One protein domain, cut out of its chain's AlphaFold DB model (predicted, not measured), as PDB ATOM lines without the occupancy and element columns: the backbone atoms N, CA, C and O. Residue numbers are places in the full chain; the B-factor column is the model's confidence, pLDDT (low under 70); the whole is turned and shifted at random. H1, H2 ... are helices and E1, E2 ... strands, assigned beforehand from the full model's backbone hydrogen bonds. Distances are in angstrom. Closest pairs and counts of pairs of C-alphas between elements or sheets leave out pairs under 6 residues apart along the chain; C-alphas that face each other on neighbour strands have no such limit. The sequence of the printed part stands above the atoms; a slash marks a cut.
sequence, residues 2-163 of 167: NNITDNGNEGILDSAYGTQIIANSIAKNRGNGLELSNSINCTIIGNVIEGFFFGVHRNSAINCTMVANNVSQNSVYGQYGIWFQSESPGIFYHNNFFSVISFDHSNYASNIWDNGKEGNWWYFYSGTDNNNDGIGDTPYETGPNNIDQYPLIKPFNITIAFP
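Overview. This is residues 2 to 163 of the 167 residues of an uncharacterized protein of Crenarchaeota archaeon (UniProt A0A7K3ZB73). Little is regular structure: the chain winds in stacked turns, a solenoid walled by three parallel sheets, ordered E2 E5 E8 E11 E13, E1 E4 E7 E10 and E3 E6 E9 E12. Past its last turn lies the antiparallel hairpin E14 E15. The 162 printed residues include strands E1 to E15, then helix H1; named elements, mostly strand, hold 51. It is compact, radius of gyration of the C-alphas 14.8 A, spans 47 by 36 by 31 A.

Arrangement. In the largest sheet, E5, residues 34 to 37, and E8, residues 52 to 54, are parallel; N 36 and O 53, 2.9 A apart, are within hydrogen-bond range. E7, residues 48 to 50, runs on into E8 at 89 degrees. H1, residues 158 to 161, only grazes the third sheet.

Along the chain. E1, residues 3 to 5, begins at C-alpha 3 (96.571, 151.177, 205.783). H1 ends at C-alpha 161 (105.259, 163.772, 196.016).

Size, cuts and confidence. Residues 104 to 139 form a long link. Confidence is under 70 in 28 residues, among them 2 to 13.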
ATOM      1  N   ASN A   2      97.122 156.062 205.630       66.31
ATOM      2  CA  ASN A   2      96.319 154.978 206.208       66.31
ATOM      3  C   ASN A   2      96.703 153.630 205.578       66.31
ATOM      4  O   ASN A   2      97.178 153.584 204.442       66.31
ATOM      5  N   ASN A   3      96.475 152.538 206.308       65.44
ATOM      6  CA  ASN A   3      96.571 151.177 205.783       65.44
ATOM      7  C   ASN A   3      95.156 150.608 205.630       65.44
ATOM      8  O   ASN A   3      94.453 150.463 206.629       65.44
ATOM      9  N   ILE A   4      94.737 150.337 204.397       66.94
ATOM     10  CA  ILE A   4      93.380 149.914 204.053       66.94
ATOM     11  C   ILE A   4      93.449 148.498 203.463       66.94
ATOM     12  O   ILE A   4      93.843 148.310 202.308       66.94
ATOM     13  N   THR A   5      93.088 147.502 204.275       59.62
ATOM     14  CA  THR A   5      93.155 146.074 203.925       59.62
ATOM     15  C   THR A   5      91.848 145.359 204.251       59.62
ATOM     16  O   THR A   5      91.061 145.845 205.061       59.62
ATOM     17  N   ASP A   6      91.632 144.196 203.631       54.16
ATOM     18  CA  ASP A   6      90.536 143.267 203.944       54.16
ATOM     19  C   ASP A   6      89.107 143.836 203.789       54.16
ATOM     20  O   ASP A   6      88.164 143.335 204.406       54.16
ATOM     21  N   ASN A   7      88.915 144.856 202.944       58.81
ATOM     22  CA  ASN A   7      87.577 145.353 202.612       58.81
ATOM     23  C   ASN A   7      86.852 144.412 201.632       58.81
ATOM     24  O   ASN A   7      87.474 143.566 200.977       58.81
ATOM     25  N   GLY A   8      85.515 144.528 201.612       50.44
ATOM     26  CA  GLY A   8      84.588 143.689 200.842       50.44
ATOM     27  C   GLY A   8      84.768 143.761 199.319       50.44
ATOM     28  O   GLY A   8      85.710 144.362 198.829       50.44
ATOM     29  N   ASN A   9      83.862 143.111 198.577       54.91
ATOM     30  CA  ASN A   9      84.006 142.814 197.139       54.91
ATOM     31  C   ASN A   9      84.136 144.025 196.191       54.91
ATOM     32  O   ASN A   9      84.434 143.821 195.016       54.91
ATOM     33  N   GLU A  10      83.867 145.240 196.660       58.53
ATOM     34  CA  GLU A  10      83.861 146.466 195.859       58.53
ATOM     35  C   GLU A  10      85.059 147.314 196.299       58.53
ATOM     36  O   GLU A  10      85.260 147.534 197.498       58.53
ATOM     37  N   GLY A  11      85.906 147.719 195.348       59.84
ATOM     38  CA  GLY A  11      87.121 148.475 195.644       59.84
ATOM     39  C   GLY A  11      86.844 149.824 196.317       59.84
ATOM     40  O   GLY A  11      85.713 150.292 196.436       59.84
ATOM     41  N   ILE A  12      87.900 150.485 196.781       67.12
ATOM     42  CA  ILE A  12      87.777 151.805 197.414       67.12
ATOM     43  C   ILE A  12      87.502 152.854 196.309       67.12
ATOM     44  O   ILE A  12      88.350 152.999 195.437       67.12
ATOM     45  N   LEU A  13      86.379 153.595 196.395       66.00
ATOM     46  CA  LEU A  13      85.856 154.660 195.486       66.00
ATOM     47  C   LEU A  13      84.847 154.273 194.373       66.00
ATOM     48  O   LEU A  13      85.013 154.622 193.203       66.00
ATOM     49  N   ASP A  14      83.685 153.739 194.747       73.56
ATOM     50  CA  ASP A  14      82.499 153.847 193.882       73.56
ATOM     51  C   ASP A  14      81.754 155.177 194.131       73.56
ATOM     52  O   ASP A  14      81.426 155.524 195.267       73.56
ATOM     53  N   SER A  15      81.475 155.917 193.055       80.00
ATOM     54  CA  SER A  15      80.613 157.106 193.019       80.00
ATOM     55  C   SER A  15      81.110 158.297 193.853       80.00
ATOM     56  O   SER A  15      80.323 159.035 194.452       80.00
ATOM     57  N   ALA A  16      82.427 158.515 193.893       80.94
ATOM     58  CA  ALA A  16      83.036 159.609 194.642       80.94
ATOM     59  C   ALA A  16      83.077 160.935 193.860       80.94
ATOM     60  O   ALA A  16      83.208 160.960 192.638       80.94
ATOM     61  N   TYR A  17      83.028 162.066 194.567       85.50
ATOM     62  CA  TYR A  17      83.108 163.401 193.964       85.50
ATOM     63  C   TYR A  17      84.154 164.257 194.681       85.50
ATOM     64  O   TYR A  17      84.095 164.405 195.901       85.50
ATOM     65  N   GLY A  18      85.116 164.822 193.947       85.12
ATOM     66  CA  GLY A  18      86.106 165.752 194.509       85.12
ATOM     67  C   GLY A  18      87.039 165.132 195.558       85.12
ATOM     68  O   GLY A  18      87.538 165.840 196.432       85.12
ATOM     69  N   THR A  19      87.218 163.809 195.537       85.12
ATOM     70  CA  THR A  19      87.910 163.073 196.605       85.12
ATOM     71  C   THR A  19      89.409 162.970 196.347       85.12
ATOM     72  O   THR A  19      89.846 162.722 195.226       85.12
ATOM     73  N   GLN A  20      90.207 163.122 197.406       88.00
ATOM     74  CA  GLN A  20      91.657 162.950 197.362       88.00
ATOM     75  C   GLN A  20      92.077 161.725 198.179       88.00
ATOM     76  O   GLN A  20      91.746 161.620 199.358       88.00
ATOM     77  N   ILE A  21      92.838 160.821 197.563       86.69
ATOM     78  CA  ILE A  21      93.448 159.664 198.226       86.69
ATOM     79  C   ILE A  21      94.956 159.836 198.184       86.69
ATOM     80  O   ILE A  21      95.579 159.736 197.128       86.69
ATOM     81  N   ILE A  22      95.541 160.122 199.344       89.62
ATOM     82  CA  ILE A  22      96.939 160.533 199.446       89.62
ATOM     83  C   ILE A  22      97.683 159.677 200.472       89.62
ATOM     84  O   ILE A  22      97.231 159.540 201.610       89.62
ATOM     85  N   ALA A  23      98.850 159.156 200.087       89.38
ATOM     86  CA  ALA A  23      99.774 158.445 200.976       89.38
ATOM     87  C   ALA A  23      99.235 157.158 201.619       89.38
ATOM     88  O   ALA A  23      99.609 156.850 202.750       89.38
ATOM     89  N   ASN A  24      98.345 156.414 200.968       85.56
ATOM     90  CA  ASN A  24      97.752 155.202 201.539       85.56
ATOM     91  C   ASN A  24      98.431 153.929 201.033       85.56
ATOM     92  O   ASN A  24      98.959 153.873 199.924       85.56
ATOM     93  N   SER A  25      98.373 152.892 201.865       87.94
ATOM     94  CA  SER A  25      98.672 151.511 201.494       87.94
ATOM     95  C   SER A  25      97.343 150.776 201.337       87.94
ATOM     96  O   SER A  25      96.630 150.586 202.321       87.94
ATOM     97  N   ILE A  26      96.992 150.415 200.106       86.12
ATOM     98  CA  ILE A  26      95.751 149.735 199.732       86.12
ATOM     99  C   ILE A  26      96.138 148.352 199.220       86.12
ATOM    100  O   ILE A  26      96.626 148.221 198.099       86.12
ATOM    101  N   ALA A  27      95.960 147.325 200.048       81.75
ATOM    102  CA  ALA A  27      96.442 145.983 199.734       81.75
ATOM    103  C   ALA A  27      95.516 144.882 200.239       81.75
ATOM    104  O   ALA A  27      94.763 145.085 201.190       81.75
ATOM    105  N   LYS A  28      95.598 143.697 199.621       70.56
ATOM    106  CA  LYS A  28      94.865 142.487 200.046       70.56
ATOM    107  C   LYS A  28      93.340 142.654 200.181       70.56
ATOM    108  O   LYS A  28      92.708 141.932 200.945       70.56
ATOM    109  N   ASN A  29      92.730 143.594 199.461       72.38
ATOM    110  CA  ASN A  29      91.269 143.709 199.419       72.38
ATOM    111  C   ASN A  29      90.682 142.640 198.478       72.38
ATOM    112  O   ASN A  29      91.366 142.149 197.572       72.38
ATOM    113  N   ARG A  30      89.424 142.241 198.707       67.50
ATOM    114  CA  ARG A  30      88.725 141.277 197.844       67.50
ATOM    115  C   ARG A  30      88.296 141.970 196.549       67.50
ATOM    116  O   ARG A  30      87.436 142.832 196.590       67.50
ATOM    117  N   GLY A  31      88.869 141.575 195.409       71.25
ATOM    118  CA  GLY A  31      88.585 142.199 194.108       71.25
ATOM    119  C   GLY A  31      89.593 143.293 193.743       71.25
ATOM    120  O   GLY A  31      90.803 143.078 193.838       71.25
ATOM    121  N   ASN A  32      89.114 144.453 193.297       72.88
ATOM    122  CA  ASN A  32      89.965 145.621 193.058       72.88
ATOM    123  C   ASN A  32      90.371 146.238 194.404       72.88
ATOM    124  O   ASN A  32      89.524 146.437 195.268       72.88
ATOM    125  N   GLY A  33      91.650 146.557 194.604       74.44
ATOM    126  CA  GLY A  33      92.088 147.301 195.786       74.44
ATOM    127  C   GLY A  33      91.536 148.720 195.789       74.44
ATOM    128  O   GLY A  33      90.897 149.148 196.748       74.44
ATOM    129  N   LEU A  34      91.755 149.427 194.687       83.06
ATOM    130  CA  LEU A  34      91.198 150.745 194.418       83.06
ATOM    131  C   LEU A  34      90.414 150.683 193.106       83.06
ATOM    132  O   LEU A  34      90.944 150.252 192.082       83.06
ATOM    133  N   GLU A  35      89.161 151.112 193.148       86.56
ATOM    134  CA  GLU A  35      88.264 151.127 191.998       86.56
ATOM    135  C   GLU A  35      87.715 152.535 191.843       86.56
ATOM    136  O   GLU A  35      87.162 153.058 192.793       86.56
ATOM    137  N   LEU A  36      87.880 153.161 190.678       84.31
ATOM    138  CA  LEU A  36      87.272 154.455 190.365       84.31
ATOM    139  C   LEU A  36      86.063 154.248 189.455       84.31
ATOM    140  O   LEU A  36      86.110 154.561 188.267       84.31
ATOM    141  N   SER A  37      84.971 153.739 190.008       83.69
ATOM    142  CA  SER A  37      83.692 153.635 189.299       83.69
ATOM    143  C   SER A  37      82.868 154.892 189.556       83.69
ATOM    144  O   SER A  37      82.846 155.385 190.681       83.69
ATOM    145  N   ASN A  38      82.236 155.467 188.522       84.06
ATOM    146  CA  ASN A  38      81.366 156.658 188.633       84.06
ATOM    147  C   ASN A  38      81.979 157.866 189.371       84.06
ATOM    148  O   ASN A  38      81.262 158.710 189.910       84.06
ATOM    149  N   SER A  39      83.307 157.939 189.437       86.88
ATOM    150  CA  SER A  39      84.006 158.915 190.268       86.88
ATOM    151  C   SER A  39      84.398 160.144 189.457       86.88
ATOM    152  O   SER A  39      84.901 160.024 188.341       86.88
ATOM    153  N   ILE A  40      84.183 161.336 190.008       89.31
ATOM    154  CA  ILE A  40      84.368 162.612 189.307       89.31
ATOM    155  C   ILE A  40      85.338 163.498 190.087       89.31
ATOM    156  O   ILE A  40      85.217 163.635 191.307       89.31
ATOM    157  N   ASN A  41      86.269 164.154 189.391       91.31
ATOM    158  CA  ASN A  41      87.216 165.112 189.980       91.31
ATOM    159  C   ASN A  41      88.042 164.514 191.137       91.31
ATOM    160  O   ASN A  41      88.270 165.184 192.145       91.31
ATOM    161  N   CYS A  42      88.442 163.244 191.037       89.75
ATOM    162  CA  CYS A  42      89.218 162.581 192.086       89.75
ATOM    163  C   CYS A  42      90.724 162.634 191.807       89.75
ATOM    164  O   CYS A  42      91.168 162.601 190.657       89.75
ATOM    165  N   THR A  43      91.530 162.696 192.865       91.12
ATOM    166  CA  THR A  43      92.994 162.754 192.764       91.12
ATOM    167  C   THR A  43      93.643 161.716 193.669       91.12
ATOM    168  O   THR A  43      93.333 161.631 194.855       91.12
ATOM    169  N   ILE A  44      94.552 160.918 193.115       92.50
ATOM    170  CA  ILE A  44      95.171 159.778 193.793       92.50
ATOM    171  C   ILE A  44      96.684 159.956 193.732       92.50
ATOM    172  O   ILE A  44      97.274 159.892 192.653       92.50
ATOM    173  N   ILE A  45      97.307 160.237 194.877       93.69
ATOM    174  CA  ILE A  45      98.711 160.659 194.946       93.69
ATOM    175  C   ILE A  45      99.503 159.849 195.965       93.69
ATOM    176  O   ILE A  45      99.123 159.767 197.135       93.69
ATOM    177  N   GLY A  46     100.660 159.323 195.568       93.31
ATOM    178  CA  GLY A  46     101.609 158.792 196.548       93.31
ATOM    179  C   GLY A  46     101.155 157.493 197.220       93.31
ATOM    180  O   GLY A  46     101.556 157.222 198.350       93.31
ATOM    181  N   ASN A  47     100.270 156.718 196.592       91.50
ATOM    182  CA  ASN A  47      99.724 155.495 197.176       91.50
ATOM    183  C   ASN A  47     100.497 154.256 196.723       91.50
ATOM    184  O   ASN A  47     101.082 154.218 195.642       91.50
ATOM    185  N   VAL A  48     100.438 153.212 197.544       92.50
ATOM    186  CA  VAL A  48     100.795 151.845 197.161       92.50
ATOM    187  C   VAL A  48      99.493 151.073 197.000       92.50
ATOM    188  O   VAL A  48      98.750 150.927 197.967       92.50
ATOM    189  N   ILE A  49      99.197 150.636 195.779       90.88
ATOM    190  CA  ILE A  49      97.910 150.062 195.384       90.88
ATOM    191  C   ILE A  49      98.141 148.666 194.808       90.88
ATOM    192  O   ILE A  49      98.816 148.501 193.794       90.88
ATOM    193  N   GLU A  50      97.531 147.668 195.434       89.31
ATOM    194  CA  GLU A  50      97.445 146.306 194.924       89.31
ATOM    195  C   GLU A  50      96.014 146.039 194.428       89.31
ATOM    196  O   GLU A  50      95.065 146.010 195.210       89.31
ATOM    197  N   GLY A  51      95.873 145.831 193.118       85.94
ATOM    198  CA  GLY A  51      94.594 145.741 192.420       85.94
ATOM    199  C   GLY A  51      94.033 147.127 192.125       85.94
ATOM    200  O   GLY A  51      93.593 147.830 193.032       85.94
ATOM    201  N   PHE A  52      94.026 147.520 190.855       86.25
ATOM    202  CA  PHE A  52      93.508 148.817 190.431       86.25
ATOM    203  C   PHE A  52      92.556 148.673 189.249       86.25
ATOM    204  O   PHE A  52      92.826 147.913 188.313       86.25
ATOM    205  N   PHE A  53      91.456 149.419 189.308       87.00
ATOM    206  CA  PHE A  53      90.445 149.458 188.267       87.00
ATOM    207  C   PHE A  53      89.983 150.898 188.037       87.00
ATOM    208  O   PHE A  53      89.573 151.595 188.966       87.00
ATOM    209  N   PHE A  54      90.043 151.346 186.788       85.62
ATOM    210  CA  PHE A  54      89.615 152.676 186.374       85.62
ATOM    211  C   PHE A  54      88.352 152.619 185.504       85.62
ATOM    212  O   PHE A  54      88.413 152.166 184.360       85.62
ATOM    213  N   GLY A  55      87.225 153.119 186.026       70.62
ATOM    214  CA  GLY A  55      85.890 153.040 185.414       70.62
ATOM    215  C   GLY A  55      85.197 151.696 185.648       70.62
ATOM    216  O   GLY A  55      85.754 150.836 186.296       70.62
ATOM    217  N   VAL A  56      83.997 151.509 185.106       67.88
ATOM    218  CA  VAL A  56      83.327 150.225 184.814       67.88
ATOM    219  C   VAL A  56      82.552 150.456 183.510       67.88
ATOM    220  O   VAL A  56      82.162 151.585 183.221       67.88
ATOM    221  N   HIS A  57      82.305 149.431 182.688       57.06
ATOM    222  CA  HIS A  57      81.507 149.587 181.463       57.06
ATOM    223  C   HIS A  57      80.147 150.279 181.745       57.06
ATOM    224  O   HIS A  57      79.302 149.721 182.448       57.06
ATOM    225  N   ARG A  58      79.938 151.479 181.165       60.22
ATOM    226  CA  ARG A  58      78.827 152.448 181.388       60.22
ATOM    227  C   ARG A  58      78.893 153.331 182.649       60.22
ATOM    228  O   ARG A  58      78.006 154.157 182.841       60.22
ATOM    229  N   ASN A  59      79.955 153.216 183.440       69.00
ATOM    230  CA  ASN A  59      80.206 153.924 184.697       69.00
ATOM    231  C   ASN A  59      81.607 154.565 184.671       69.00
ATOM    232  O   ASN A  59      82.578 154.030 185.210       69.00
ATOM    233  N   SER A  60      81.741 155.698 183.986       75.81
ATOM    234  CA  SER A  60      83.048 156.324 183.743       75.81
ATOM    235  C   SER A  60      83.612 157.062 184.959       75.81
ATOM    236  O   SER A  60      82.874 157.681 185.724       75.81
ATOM    237  N   ALA A  61      84.941 157.056 185.082       85.12
ATOM    238  CA  ALA A  61      85.665 158.003 185.915       85.12
ATOM    239  C   ALA A  61      85.930 159.275 185.105       85.12
ATOM    240  O   ALA A  61      86.511 159.216 184.025       85.12
ATOM    241  N   ILE A  62      85.508 160.431 185.606       89.19
ATOM    242  CA  ILE A  62      85.563 161.693 184.862       89.19
ATOM    243  C   ILE A  62      86.541 162.643 185.539       89.19
ATOM    244  O   ILE A  62      86.399 162.953 186.721       89.19
ATOM    245  N   ASN A  63      87.493 163.170 184.765       89.88
ATOM    246  CA  ASN A  63      88.462 164.160 185.243       89.88
ATOM    247  C   ASN A  63      89.218 163.685 186.501       89.88
ATOM    248  O   ASN A  63      89.359 164.408 187.487       89.88
ATOM    249  N   CYS A  64      89.656 162.428 186.480       91.50
ATOM    250  CA  CYS A  64      90.405 161.816 187.567       91.50
ATOM    251  C   CYS A  64      91.896 161.773 187.225       91.50
ATOM    252  O   CYS A  64      92.278 161.522 186.081       91.50
ATOM    253  N   THR A  65      92.738 162.040 188.221       94.44
ATOM    254  CA  THR A  65      94.191 162.157 188.054       94.44
ATOM    255  C   THR A  65      94.927 161.255 189.038       94.44
ATOM    256  O   THR A  65      94.620 161.255 190.233       94.44
ATOM    257  N   MET A  66      95.925 160.517 188.555       95.25
ATOM    258  CA  MET A  66      96.802 159.681 189.371       95.25
ATOM    259  C   MET A  66      98.263 160.058 189.170       95.25
ATOM    260  O   MET A  66      98.776 160.021 188.051       95.25
ATOM    261  N   VAL A  67      98.946 160.383 190.265       96.56
ATOM    262  CA  VAL A  67     100.340 160.829 190.228       96.56
ATOM    263  C   VAL A  67     101.155 160.137 191.300       96.56
ATOM    264  O   VAL A  67     100.717 160.045 192.445       96.56
ATOM    265  N   ALA A  68     102.367 159.703 190.962       96.88
ATOM    266  CA  ALA A  68     103.299 159.171 191.949       96.88
ATOM    267  C   ALA A  68     102.731 157.985 192.749       96.88
ATOM    268  O   ALA A  68     102.863 157.947 193.964       96.88
ATOM    269  N   ASN A  69     102.076 157.015 192.110       96.00
ATOM    270  CA  ASN A  69     101.593 155.807 192.788       96.00
ATOM    271  C   ASN A  69     102.407 154.575 192.386       96.00
ATOM    272  O   ASN A  69     102.825 154.453 191.240       96.00
ATOM    273  N   ASN A  70     102.565 153.623 193.303       96.00
ATOM    274  CA  ASN A  70     102.980 152.262 192.972       96.00
ATOM    275  C   ASN A  70     101.726 151.420 192.754       96.00
ATOM    276  O   ASN A  70     100.917 151.304 193.672       96.00
ATOM    277  N   VAL A  71     101.575 150.822 191.574       94.50
ATOM    278  CA  VAL A  71     100.381 150.050 191.215       94.50
ATOM    279  C   VAL A  71     100.777 148.655 190.752       94.50
ATOM    280  O   VAL A  71     101.537 148.493 189.796       94.50
ATOM    281  N   SER A  72     100.253 147.634 191.418       92.00
ATOM    282  CA  SER A  72     100.450 146.229 191.066       92.00
ATOM    283  C   SER A  72      99.113 145.516 190.882       92.00
ATOM    284  O   SER A  72      98.071 145.976 191.345       92.00
ATOM    285  N   GLN A  73      99.136 144.354 190.234       87.50
ATOM    286  CA  GLN A  73      97.987 143.444 190.233       87.50
ATOM    287  C   GLN A  73      97.681 142.926 191.641       87.50
ATOM    288  O   GLN A  73      98.595 142.818 192.464       87.50
ATOM    289  N   ASN A  74      96.425 142.552 191.892       79.88
ATOM    290  CA  ASN A  74      96.044 141.873 193.126       79.88
ATOM    291  C   ASN A  74      96.561 140.426 193.147       79.88
ATOM    292  O   ASN A  74      96.111 139.587 192.363       79.88
ATOM    293  N   SER A  75      97.498 140.134 194.054       73.06
ATOM    294  CA  SER A  75      98.161 138.828 194.155       73.06
ATOM    295  C   SER A  75      97.299 137.748 194.813       73.06
ATOM    296  O   SER A  75      97.550 136.560 194.615       73.06
ATOM    297  N   VAL A  76      96.267 138.136 195.568       69.50
ATOM    298  CA  VAL A  76      95.453 137.212 196.373       69.50
ATOM    299  C   VAL A  76      94.348 136.552 195.544       69.50
ATOM    300  O   VAL A  76      94.016 135.391 195.776       69.50
ATOM    301  N   TYR A  77      93.792 137.267 194.562       65.81
ATOM    302  CA  TYR A  77      92.586 136.840 193.836       65.81
ATOM    303  C   TYR A  77      92.794 136.593 192.336       65.81
ATOM    304  O   TYR A  77      91.825 136.502 191.587       65.81
ATOM    305  N   GLY A  78      94.046 136.428 191.893       59.81
ATOM    306  CA  GLY A  78      94.358 135.973 190.532       59.81
ATOM    307  C   GLY A  78      93.968 136.966 189.438       59.81
ATOM    308  O   GLY A  78      93.583 136.560 188.343       59.81
ATOM    309  N   GLN A  79      94.041 138.266 189.727       68.25
ATOM    310  CA  GLN A  79      93.757 139.297 188.738       68.25
ATOM    311  C   GLN A  79      94.829 139.269 187.637       68.25
ATOM    312  O   GLN A  79      96.020 139.304 187.932       68.25
ATOM    313  N   TYR A  80      94.410 139.208 186.369       64.31
ATOM    314  CA  TYR A  80      95.321 139.081 185.219       64.31
ATOM    315  C   TYR A  80      96.103 140.362 184.877       64.31
ATOM    316  O   TYR A  80      97.000 140.320 184.040       64.31
ATOM    317  N   GLY A  81      95.761 141.493 185.499       74.50
ATOM    318  CA  GLY A  81      96.364 142.792 185.222       74.50
ATOM    319  C   GLY A  81      95.640 143.933 185.929       74.50
ATOM    320  O   GLY A  81      94.764 143.712 186.767       74.50
ATOM    321  N   ILE A  82      96.023 145.154 185.573       86.88
ATOM    322  CA  ILE A  82      95.377 146.399 185.997       86.88
ATOM    323  C   ILE A  82      94.373 146.810 184.919       86.88
ATOM    324  O   ILE A  82      94.721 146.813 183.740       86.88
ATOM    325  N   TRP A  83      93.147 147.166 185.295       87.25
ATOM    326  CA  TRP A  83      92.050 147.331 184.334       87.25
ATOM    327  C   TRP A  83      91.688 148.793 184.098       87.25
ATOM    328  O   TRP A  83      91.498 149.559 185.041       87.25
ATOM    329  N   PHE A  84      91.547 149.160 182.826       88.44
ATOM    330  CA  PHE A  84      91.080 150.474 182.395       88.44
ATOM    331  C   PHE A  84      89.863 150.302 181.483       88.44
ATOM    332  O   PHE A  84      89.961 149.776 180.376       88.44
ATOM    333  N   GLN A  85      88.701 150.740 181.968       85.38
ATOM    334  CA  GLN A  85      87.408 150.637 181.294       85.38
ATOM    335  C   GLN A  85      86.581 151.912 181.516       85.38
ATOM    336  O   GLN A  85      85.496 151.880 182.098       85.38
ATOM    337  N   SER A  86      87.089 153.054 181.054       84.56
ATOM    338  CA  SER A  86      86.352 154.318 181.099       84.56
ATOM    339  C   SER A  86      86.177 154.926 179.711       84.56
ATOM    340  O   SER A  86      87.068 154.853 178.867       84.56
ATOM    341  N   GLU A  87      85.024 155.556 179.489       86.38
ATOM    342  CA  GLU A  87      84.718 156.352 178.293       86.38
ATOM    343  C   GLU A  87      85.215 157.801 178.426       86.38
ATOM    344  O   GLU A  87      85.125 158.582 177.482       86.38
ATOM    345  N   SER A  88      85.735 158.184 179.596       88.44
ATOM    346  CA  SER A  88      86.352 159.486 179.843       88.44
ATOM    347  C   SER A  88      87.842 159.318 180.138       88.44
ATOM    348  O   SER A  88      88.219 158.387 180.851       88.44
ATOM    349  N   PRO A  89      88.706 160.184 179.585       90.06
ATOM    350  CA  PRO A  89      90.138 160.059 179.791       90.06
ATOM    351  C   PRO A  89      90.507 160.437 181.226       90.06
ATOM    352  O   PRO A  89      90.036 161.447 181.759       90.06
ATOM    353  N   GLY A  90      91.376 159.638 181.838       92.44
ATOM    354  CA  GLY A  90      92.121 160.029 183.030       92.44
ATOM    355  C   GLY A  90      93.511 160.569 182.686       92.44
ATOM    356  O   GLY A  90      93.971 160.472 181.544       92.44
ATOM    357  N   ILE A  91      94.179 161.121 183.699       96.25
ATOM    358  CA  ILE A  91      95.552 161.632 183.607       96.25
ATOM    359  C   ILE A  91      96.445 160.836 184.560       96.25
ATOM    360  O   ILE A  91      96.174 160.780 185.760       96.25
ATOM    361  N   PHE A  92      97.518 160.249 184.039       97.19
ATOM    362  CA  PHE A  92      98.399 159.332 184.758       97.19
ATOM    363  C   PHE A  92      99.855 159.666 184.436       97.19
ATOM    364  O   PHE A  92     100.295 159.438 183.319       97.19
ATOM    365  N   TYR A  93     100.630 160.172 185.390       98.06
ATOM    366  CA  TYR A  93     102.073 160.381 185.205       98.06
ATOM    367  C   TYR A  93     102.828 160.139 186.510       98.06
ATOM    368  O   TYR A  93     102.254 160.193 187.597       98.06
ATOM    369  N   HIS A  94     104.124 159.848 186.415       98.19
ATOM    370  CA  HIS A  94     104.994 159.511 187.547       98.19
ATOM    371  C   HIS A  94     104.557 158.282 188.350       98.19
ATOM    372  O   HIS A  94     105.009 158.087 189.474       98.19
ATOM    373  N   ASN A  95     103.682 157.435 187.813       98.25
ATOM    374  CA  ASN A  95     103.298 156.188 188.466       98.25
ATOM    375  C   ASN A  95     104.280 155.067 188.108       98.25
ATOM    376  O   ASN A  95     104.945 155.107 187.077       98.25
ATOM    377  N   ASN A  96     104.339 154.047 188.958       98.12
ATOM    378  CA  ASN A  96     105.109 152.831 188.755       98.12
ATOM    379  C   ASN A  96     104.147 151.656 188.575       98.12
ATOM    380  O   ASN A  96     103.528 151.208 189.545       98.12
ATOM    381  N   PHE A  97     104.034 151.146 187.352       96.94
ATOM    382  CA  PHE A  97     103.164 150.021 187.024       96.94
ATOM    383  C   PHE A  97     103.947 148.704 187.031       96.94
ATOM    384  O   PHE A  97     104.789 148.449 186.172       96.94
ATOM    385  N   PHE A  98     103.642 147.849 188.008       95.12
ATOM    386  CA  PHE A  98     104.274 146.542 188.229       95.12
ATOM    387  C   PHE A  98     103.517 145.372 187.581       95.12
ATOM    388  O   PHE A  98     103.806 144.211 187.863       95.12
ATOM    389  N   SER A  99     102.513 145.653 186.754       91.50
ATOM    390  CA  SER A  99     101.757 144.642 186.014       91.50
ATOM    391  C   SER A  99     101.321 145.193 184.657       91.50
ATOM    392  O   SER A  99     101.446 146.389 184.392       91.50
ATOM    393  N   VAL A 100     100.832 144.306 183.795       88.44
ATOM    394  CA  VAL A 100     100.258 144.667 182.499       88.44
ATOM    395  C   VAL A 100      98.981 145.486 182.690       88.44
ATOM    396  O   VAL A 100      98.178 145.212 183.587       88.44
ATOM    397  N   ILE A 101      98.779 146.474 181.819       89.31
ATOM    398  CA  ILE A 101      97.505 147.181 181.701       89.31
ATOM    399  C   ILE A 101      96.623 146.433 180.706       89.31
ATOM    400  O   ILE A 101      97.058 146.068 179.618       89.31
ATOM    401  N   SER A 102      95.378 146.193 181.099       87.62
ATOM    402  CA  SER A 102      94.347 145.579 180.272       87.62
ATOM    403  C   SER A 102      93.250 146.588 179.962       87.62
ATOM    404  O   SER A 102      92.678 147.207 180.863       87.62
ATOM    405  N   PHE A 103      92.931 146.699 178.676       85.69
ATOM    406  CA  PHE A 103      91.773 147.424 178.165       85.69
ATOM    407  C   PHE A 103      90.754 146.401 177.646       85.69
ATOM    408  O   PHE A 103      91.133 145.474 176.930       85.69
ATOM    409  N   ASP A 104      89.474 146.550 177.989       70.44
ATOM    410  CA  ASP A 104      88.390 145.694 177.475       70.44
ATOM    411  C   ASP A 104      87.553 146.444 176.420       70.44
ATOM    412  O   ASP A 104      87.459 147.663 176.448       70.44
ATOM    413  N   HIS A 105      86.996 145.705 175.466       63.19
ATOM    414  CA  HIS A 105      86.677 146.048 174.075       63.19
ATOM    415  C   HIS A 105      86.108 147.451 173.693       63.19
ATOM    416  O   HIS A 105      85.297 148.085 174.360       63.19
ATOM    417  N   SER A 106      86.548 147.835 172.485       58.25
ATOM    418  CA  SER A 106      86.074 148.762 171.435       58.25
ATOM    419  C   SER A 106      85.797 150.257 171.650       58.25
ATOM    420  O   SER A 106      85.893 150.943 170.638       58.25
ATOM    421  N   ASN A 107      85.539 150.811 172.842       63.62
ATOM    422  CA  ASN A 107      85.186 152.251 172.965       63.62
ATOM    423  C   ASN A 107      85.713 152.966 174.236       63.62
ATOM    424  O   ASN A 107      85.017 153.797 174.815       63.62
ATOM    425  N   TYR A 108      86.926 152.666 174.702       74.44
ATOM    426  CA  TYR A 108      87.531 153.394 175.830       74.44
ATOM    427  C   TYR A 108      88.188 154.708 175.400       74.44
ATOM    428  O   TYR A 108      88.603 154.885 174.252       74.44
ATOM    429  N   ALA A 109      88.295 155.631 176.353       81.81
ATOM    430  CA  ALA A 109      88.983 156.892 176.155       81.81
ATOM    431  C   ALA A 109      90.493 156.711 175.941       81.81
ATOM    432  O   ALA A 109      91.131 155.785 176.450       81.81
ATOM    433  N   SER A 110      91.072 157.668 175.221       89.50
ATOM    434  CA  SER A 110      92.517 157.882 175.171       89.50
ATOM    435  C   SER A 110      92.972 158.562 176.454       89.50
ATOM    436  O   SER A 110      92.825 159.775 176.594       89.50
ATOM    437  N   ASN A 111      93.495 157.784 177.399       92.94
ATOM    438  CA  ASN A 111      94.074 158.347 178.611       92.94
ATOM    439  C   ASN A 111      95.355 159.114 178.284       92.94
ATOM    440  O   ASN A 111      96.043 158.834 177.300       92.94
ATOM    441  N   ILE A 112      95.670 160.072 179.148       96.00
ATOM    442  CA  ILE A 112      96.904 160.844 179.082       96.00
ATOM    443  C   ILE A 112      97.898 160.189 180.039       96.00
ATOM    444  O   ILE A 112      97.645 160.144 181.242       96.00
ATOM    445  N   TRP A 113      99.007 159.678 179.505       97.62
ATOM    446  CA  TRP A 113     100.004 158.899 180.253       97.62
ATOM    447  C   TRP A 113     101.282 159.678 180.585       97.62
ATOM    448  O   TRP A 113     102.238 159.117 181.113       97.62
ATOM    449  N   ASP A 114     101.309 160.973 180.297       97.75
ATOM    450  CA  ASP A 114     102.444 161.840 180.574       97.75
ATOM    451  C   ASP A 114     101.996 163.287 180.796       97.75
ATOM    452  O   ASP A 114     100.838 163.651 180.584       97.75
ATOM    453  N   ASN A 115     102.909 164.124 181.277       97.00
ATOM    454  CA  ASN A 115     102.662 165.552 181.486       97.00
ATOM    455  C   ASN A 115     103.290 166.440 180.392       97.00
ATOM    456  O   ASN A 115     103.496 167.636 180.613       97.00
ATOM    457  N   GLY A 116     103.633 165.868 179.234       97.31
ATOM    458  CA  GLY A 116     104.371 166.537 178.159       97.31
ATOM    459  C   GLY A 116     105.882 166.646 178.388       97.31
ATOM    460  O   GLY A 116     106.582 167.227 177.558       97.31
ATOM    461  N   LYS A 117     106.392 166.128 179.510       97.12
ATOM    462  CA  LYS A 117     107.824 166.093 179.832       97.12
ATOM    463  C   LYS A 117     108.262 164.733 180.368       97.12
ATOM    464  O   LYS A 117     109.320 164.253 179.999       97.12
ATOM    465  N   GLU A 118     107.474 164.152 181.261       98.12
ATOM    466  CA  GLU A 118     107.741 162.888 181.939       98.12
ATOM    467  C   GLU A 118     106.439 162.087 182.032       98.12
ATOM    468  O   GLU A 118     105.356 162.641 182.256       98.12
ATOM    469  N   GLY A 119     106.567 160.777 181.868       98.31
ATOM    470  CA  GLY A 119     105.483 159.812 181.912       98.31
ATOM    471  C   GLY A 119     105.543 158.931 183.145       98.31
ATOM    472  O   GLY A 119     105.826 159.383 184.259       98.31
ATOM    473  N   ASN A 120     105.251 157.654 182.952       98.62
ATOM    474  CA  ASN A 120     105.238 156.630 183.985       98.62
ATOM    475  C   ASN A 120     106.419 155.670 183.820       98.62
ATOM    476  O   ASN A 120     107.031 155.559 182.760       98.62
ATOM    477  N   TRP A 121     106.727 154.940 184.885       98.50
ATOM    478  CA  TRP A 121     107.601 153.781 184.807       98.50
ATOM    479  C   TRP A 121     106.774 152.508 184.635       98.50
ATOM    480  O   TRP A 121     105.771 152.291 185.322       98.50
ATOM    481  N   TRP A 122     107.250 151.628 183.762       98.06
ATOM    482  CA  TRP A 122     106.563 150.404 183.380       98.06
ATOM    483  C   TRP A 122     107.486 149.213 183.593       98.06
ATOM    484  O   TRP A 122     108.580 149.168 183.037       98.06
ATOM    485  N   TYR A 123     107.029 148.203 184.330       96.38
ATOM    486  CA  TYR A 123     107.827 147.001 184.592       96.38
ATOM    487  C   TYR A 123     108.292 146.285 183.313       96.38
ATOM    488  O   TYR A 123     109.363 145.681 183.293       96.38
ATOM    489  N   PHE A 124     107.498 146.362 182.241       95.25
ATOM    490  CA  PHE A 124     107.791 145.725 180.955       95.25
ATOM    491  C   PHE A 124     108.439 146.660 179.925       95.25
ATOM    492  O   PHE A 124     108.683 146.227 178.800       95.25
ATOM    493  N   TYR A 125     108.714 147.920 180.269       97.62
ATOM    494  CA  TYR A 125     109.408 148.818 179.355       97.62
ATOM    495  C   TYR A 125     110.899 148.484 179.300       97.62
ATOM    496  O   TYR A 125     111.580 148.413 180.321       97.62
ATOM    497  N   SER A 126     111.395 148.263 178.086       96.81
ATOM    498  CA  SER A 126     112.775 147.855 177.800       96.81
ATOM    499  C   SER A 126     113.487 148.804 176.834       96.81
ATOM    500  O   SER A 126     114.492 148.428 176.228       96.81
ATOM    501  N   GLY A 127     112.962 150.023 176.666       97.44
ATOM    502  CA  GLY A 127     113.580 151.040 175.822       97.44
ATOM    503  C   GLY A 127     114.916 151.543 176.372       97.44
ATOM    504  O   GLY A 127     115.284 151.301 177.524       97.44
ATOM    505  N   THR A 128     115.662 152.224 175.507       98.25
ATOM    506  CA  THR A 128     116.969 152.808 175.822       98.25
ATOM    507  C   THR A 128     116.846 154.275 176.203       98.25
ATOM    508  O   THR A 128     115.864 154.921 175.858       98.25
ATOM    509  N   ASP A 129     117.881 154.796 176.851       98.38
ATOM    510  CA  ASP A 129     118.060 156.215 177.158       98.38
ATOM    511  C   ASP A 129     119.482 156.602 176.744       98.38
ATOM    512  O   ASP A 129     120.453 156.419 177.481       98.38
ATOM    513  N   ASN A 130     119.627 157.013 175.483       98.38
ATOM    514  CA  ASN A 130     120.931 157.316 174.897       98.38
ATOM    515  C   ASN A 130     121.458 158.692 175.320       98.38
ATOM    516  O   ASN A 130     122.671 158.923 175.281       98.38
ATOM    517  N   ASN A 131     120.569 159.614 175.697       97.81
ATOM    518  CA  ASN A 131     120.933 160.967 176.115       97.81
ATOM    519  C   ASN A 131     121.154 161.086 177.644       97.81
ATOM    520  O   ASN A 131     121.714 162.087 178.093       97.81
ATOM    521  N   ASN A 132     120.847 160.030 178.407       97.81
ATOM    522  CA  ASN A 132     120.935 159.909 179.865       97.81
ATOM    523  C   ASN A 132     120.087 160.938 180.628       97.81
ATOM    524  O   ASN A 132     120.511 161.416 181.687       97.81
ATOM    525  N   ASP A 133     118.920 161.308 180.102       97.94
ATOM    526  CA  ASP A 133     117.994 162.221 180.784       97.94
ATOM    527  C   ASP A 133     117.008 161.503 181.729       97.94
ATOM    528  O   ASP A 133     116.302 162.155 182.501       97.94
ATOM    529  N   GLY A 134     117.029 160.165 181.753       98.06
ATOM    530  CA  GLY A 134     116.161 159.325 182.576       98.06
ATOM    531  C   GLY A 134     114.809 158.998 181.937       98.06
ATOM    532  O   GLY A 134     114.025 158.263 182.551       98.06
ATOM    533  N   ILE A 135     114.551 159.503 180.729       98.69
ATOM    534  CA  ILE A 135     113.378 159.235 179.903       98.69
ATOM    535  C   ILE A 135     113.799 158.295 178.773       98.69
ATOM    536  O   ILE A 135     114.896 158.362 178.230       98.69
ATOM    537  N   GLY A 136     112.929 157.360 178.433       98.56
ATOM    538  CA  GLY A 136     113.171 156.438 177.348       98.56
ATOM    539  C   GLY A 136     112.979 157.074 175.972       98.56
ATOM    540  O   GLY A 136     111.990 157.760 175.721       98.56
ATOM    541  N   ASP A 137     113.894 156.776 175.050       98.56
ATOM    542  CA  ASP A 137     113.923 157.320 173.683       98.56
ATOM    543  C   ASP A 137     112.752 156.833 172.809       98.56
ATOM    544  O   ASP A 137     112.490 157.372 171.734       98.56
ATOM    545  N   THR A 138     112.085 155.750 173.220       98.25
ATOM    546  CA  THR A 138     110.949 155.154 172.502       98.25
ATOM    547  C   THR A 138     109.693 155.224 173.367       98.25
ATOM    548  O   THR A 138     109.744 154.732 174.494       98.25
ATOM    549  N   PRO A 139     108.567 155.754 172.858       98.25
ATOM    550  CA  PRO A 139     107.293 155.746 173.575       98.25
ATOM    551  C   PRO A 139     106.854 154.343 174.012       98.25
ATOM    552  O   PRO A 139     107.197 153.344 173.375       98.25
ATOM    553  N   TYR A 140     106.060 154.262 175.080       97.56
ATOM    554  CA  TYR A 140     105.466 153.007 175.538       97.56
ATOM    555  C   TYR A 140     103.976 152.946 175.191       97.56
ATOM    556  O   TYR A 140     103.157 153.705 175.710       97.56
ATOM    557  N   GLU A 141     103.618 152.019 174.306       94.75
ATOM    558  CA  GLU A 141     102.229 151.751 173.937       94.75
ATOM    559  C   GLU A 141     101.593 150.807 174.962       94.75
ATOM    560  O   GLU A 141     101.946 149.631 175.056       94.75
ATOM    561  N   THR A 142     100.636 151.319 175.735       88.81
ATOM    562  CA  THR A 142      99.889 150.514 176.719       88.81
ATOM    563  C   THR A 142      98.669 149.844 176.086       88.81
ATOM    564  O   THR A 142      98.237 148.783 176.529       88.81
ATOM    565  N   GLY A 143      98.121 150.449 175.028       86.81
ATOM    566  CA  GLY A 143      96.963 149.966 174.286       86.81
ATOM    567  C   GLY A 143      96.580 150.908 173.138       86.81
ATOM    568  O   GLY A 143      97.255 151.914 172.902       86.81
ATOM    569  N   PRO A 144      95.484 150.623 172.412       84.44
ATOM    570  CA  PRO A 144      95.036 151.443 171.287       84.44
ATOM    571  C   PRO A 144      94.827 152.908 171.688       84.44
ATOM    572  O   PRO A 144      94.069 153.200 172.614       84.44
ATOM    573  N   ASN A 145      95.502 153.828 170.991       86.06
ATOM    574  CA  ASN A 145      95.491 155.274 171.262       86.06
ATOM    575  C   ASN A 145      95.842 155.653 172.718       86.06
ATOM    576  O   ASN A 145      95.391 156.690 173.206       86.06
ATOM    577  N   ASN A 146      96.601 154.804 173.413       92.56
ATOM    578  CA  ASN A 146      97.041 154.988 174.791       92.56
ATOM    579  C   ASN A 146      98.564 154.816 174.832       92.56
ATOM    580  O   ASN A 146      99.085 153.708 174.997       92.56
ATOM    581  N   ILE A 147      99.266 155.929 174.630       95.62
ATOM    582  CA  ILE A 147     100.721 155.974 174.494       95.62
ATOM    583  C   ILE A 147     101.277 156.892 175.577       95.62
ATOM    584  O   ILE A 147     100.798 158.011 175.742       95.62
ATOM    585  N   ASP A 148     102.271 156.398 176.301       98.12
ATOM    586  CA  ASP A 148     103.149 157.206 177.136       98.12
ATOM    587  C   ASP A 148     104.319 157.679 176.274       98.12
ATOM    588  O   ASP A 148     105.137 156.871 175.825       98.12
ATOM    589  N   GLN A 149     104.371 158.981 175.993       98.38
ATOM    590  CA  GLN A 149     105.392 159.557 175.119       98.38
ATOM    591  C   GLN A 149     106.748 159.726 175.811       98.38
ATOM    592  O   GLN A 149     107.752 159.896 175.121       98.38
ATOM    593  N   TYR A 150     106.779 159.680 177.145       98.50
ATOM    594  CA  TYR A 150     107.960 159.976 177.952       98.50
ATOM    595  C   TYR A 150     108.152 158.926 179.063       98.50
ATOM    596  O   TYR A 150     108.246 159.292 180.242       98.50
ATOM    597  N   PRO A 151     108.218 157.621 178.730       98.62
ATOM    598  CA  PRO A 151     108.318 156.568 179.733       98.62
ATOM    599  C   PRO A 151     109.615 156.706 180.532       98.62
ATOM    600  O   PRO A 151     110.676 156.997 179.987       98.62
ATOM    601  N   LEU A 152     109.558 156.477 181.839       98.69
ATOM    602  CA  LEU A 152     110.721 156.583 182.718       98.69
ATOM    603  C   LEU A 152     111.594 155.323 182.631       98.69
ATOM    604  O   LEU A 152     111.083 154.202 182.619       98.69
ATOM    605  N   ILE A 153     112.921 155.485 182.676       98.25
ATOM    606  CA  ILE A 153     113.880 154.359 182.702       98.25
ATOM    607  C   ILE A 153     113.952 153.687 184.073       98.25
ATOM    608  O   ILE A 153     114.244 152.495 184.195       98.25
ATOM    609  N   LYS A 154     113.701 154.451 185.138       97.56
ATOM    610  CA  LYS A 154     113.747 153.975 186.523       97.56
ATOM    611  C   LYS A 154     112.429 154.268 187.231       97.56
ATOM    612  O   LYS A 154     111.784 155.259 186.889       97.56
ATOM    613  N   PRO A 155     112.063 153.463 188.245       97.69
ATOM    614  CA  PRO A 155     110.895 153.746 189.062       97.69
ATOM    615  C   PRO A 155     110.934 155.164 189.633       97.69
ATOM    616  O   PRO A 155     111.955 155.606 190.168       97.69
ATOM    617  N   PHE A 156     109.804 155.858 189.557       97.31
ATOM    618  CA  PHE A 156     109.612 157.164 190.158       97.31
ATOM    619  C   PHE A 156     109.641 157.058 191.685       97.31
ATOM    620  O   PHE A 156     109.016 156.173 192.281       97.31
ATOM    621  N   ASN A 157     110.340 157.975 192.352       94.38
ATOM    622  CA  ASN A 157     110.347 158.007 193.808       94.38
ATOM    623  C   ASN A 157     109.063 158.660 194.331       94.38
ATOM    624  O   ASN A 157     109.007 159.870 194.521       94.38
ATOM    625  N   ILE A 158     108.056 157.850 194.650       90.88
ATOM    626  CA  ILE A 158     106.746 158.343 195.094       90.88
ATOM    627  C   ILE A 158     106.775 159.144 196.409       90.88
ATOM    628  O   ILE A 158     105.817 159.840 196.728       90.88
ATOM    629  N   THR A 159     107.871 159.091 197.176       82.19
ATOM    630  CA  THR A 159     107.988 159.834 198.442       82.19
ATOM    631  C   THR A 159     108.226 161.333 198.256       82.19
ATOM    632  O   THR A 159     107.904 162.102 199.157       82.19
ATOM    633  N   ILE A 160     108.737 161.768 197.096       70.94
ATOM    634  CA  ILE A 160     108.970 163.196 196.802       70.94
ATOM    635  C   ILE A 160     107.679 163.940 196.446       70.94
ATOM    636  O   ILE A 160     107.654 165.167 196.466       70.94
ATOM    637  N   ALA A 161     106.598 163.206 196.160       60.94
ATOM    638  CA  ALA A 161     105.259 163.772 196.016       60.94
ATOM    639  C   ALA A 161     104.685 164.264 197.358       60.94
ATOM    640  O   ALA A 161     103.671 164.959 197.383       60.94
ATOM    641  N   PHE A 162     105.355 163.950 198.474       61.28
ATOM    642  CA  PHE A 162     105.110 164.559 199.771       61.28
ATOM    643  C   PHE A 162     106.195 165.600 200.039       61.28
ATOM    644  O   PHE A 162     107.367 165.238 200.188       61.28
ATOM    645  N   PRO A 163     105.850 166.883 200.225       46.88
ATOM    646  CA  PRO A 163     106.653 167.710 201.100       46.88
ATOM    647  C   PRO A 163     106.653 167.004 202.461       46.88
ATOM    648  O   PRO A 163     105.632 166.941 203.146       46.88
TER     649      PRO A 163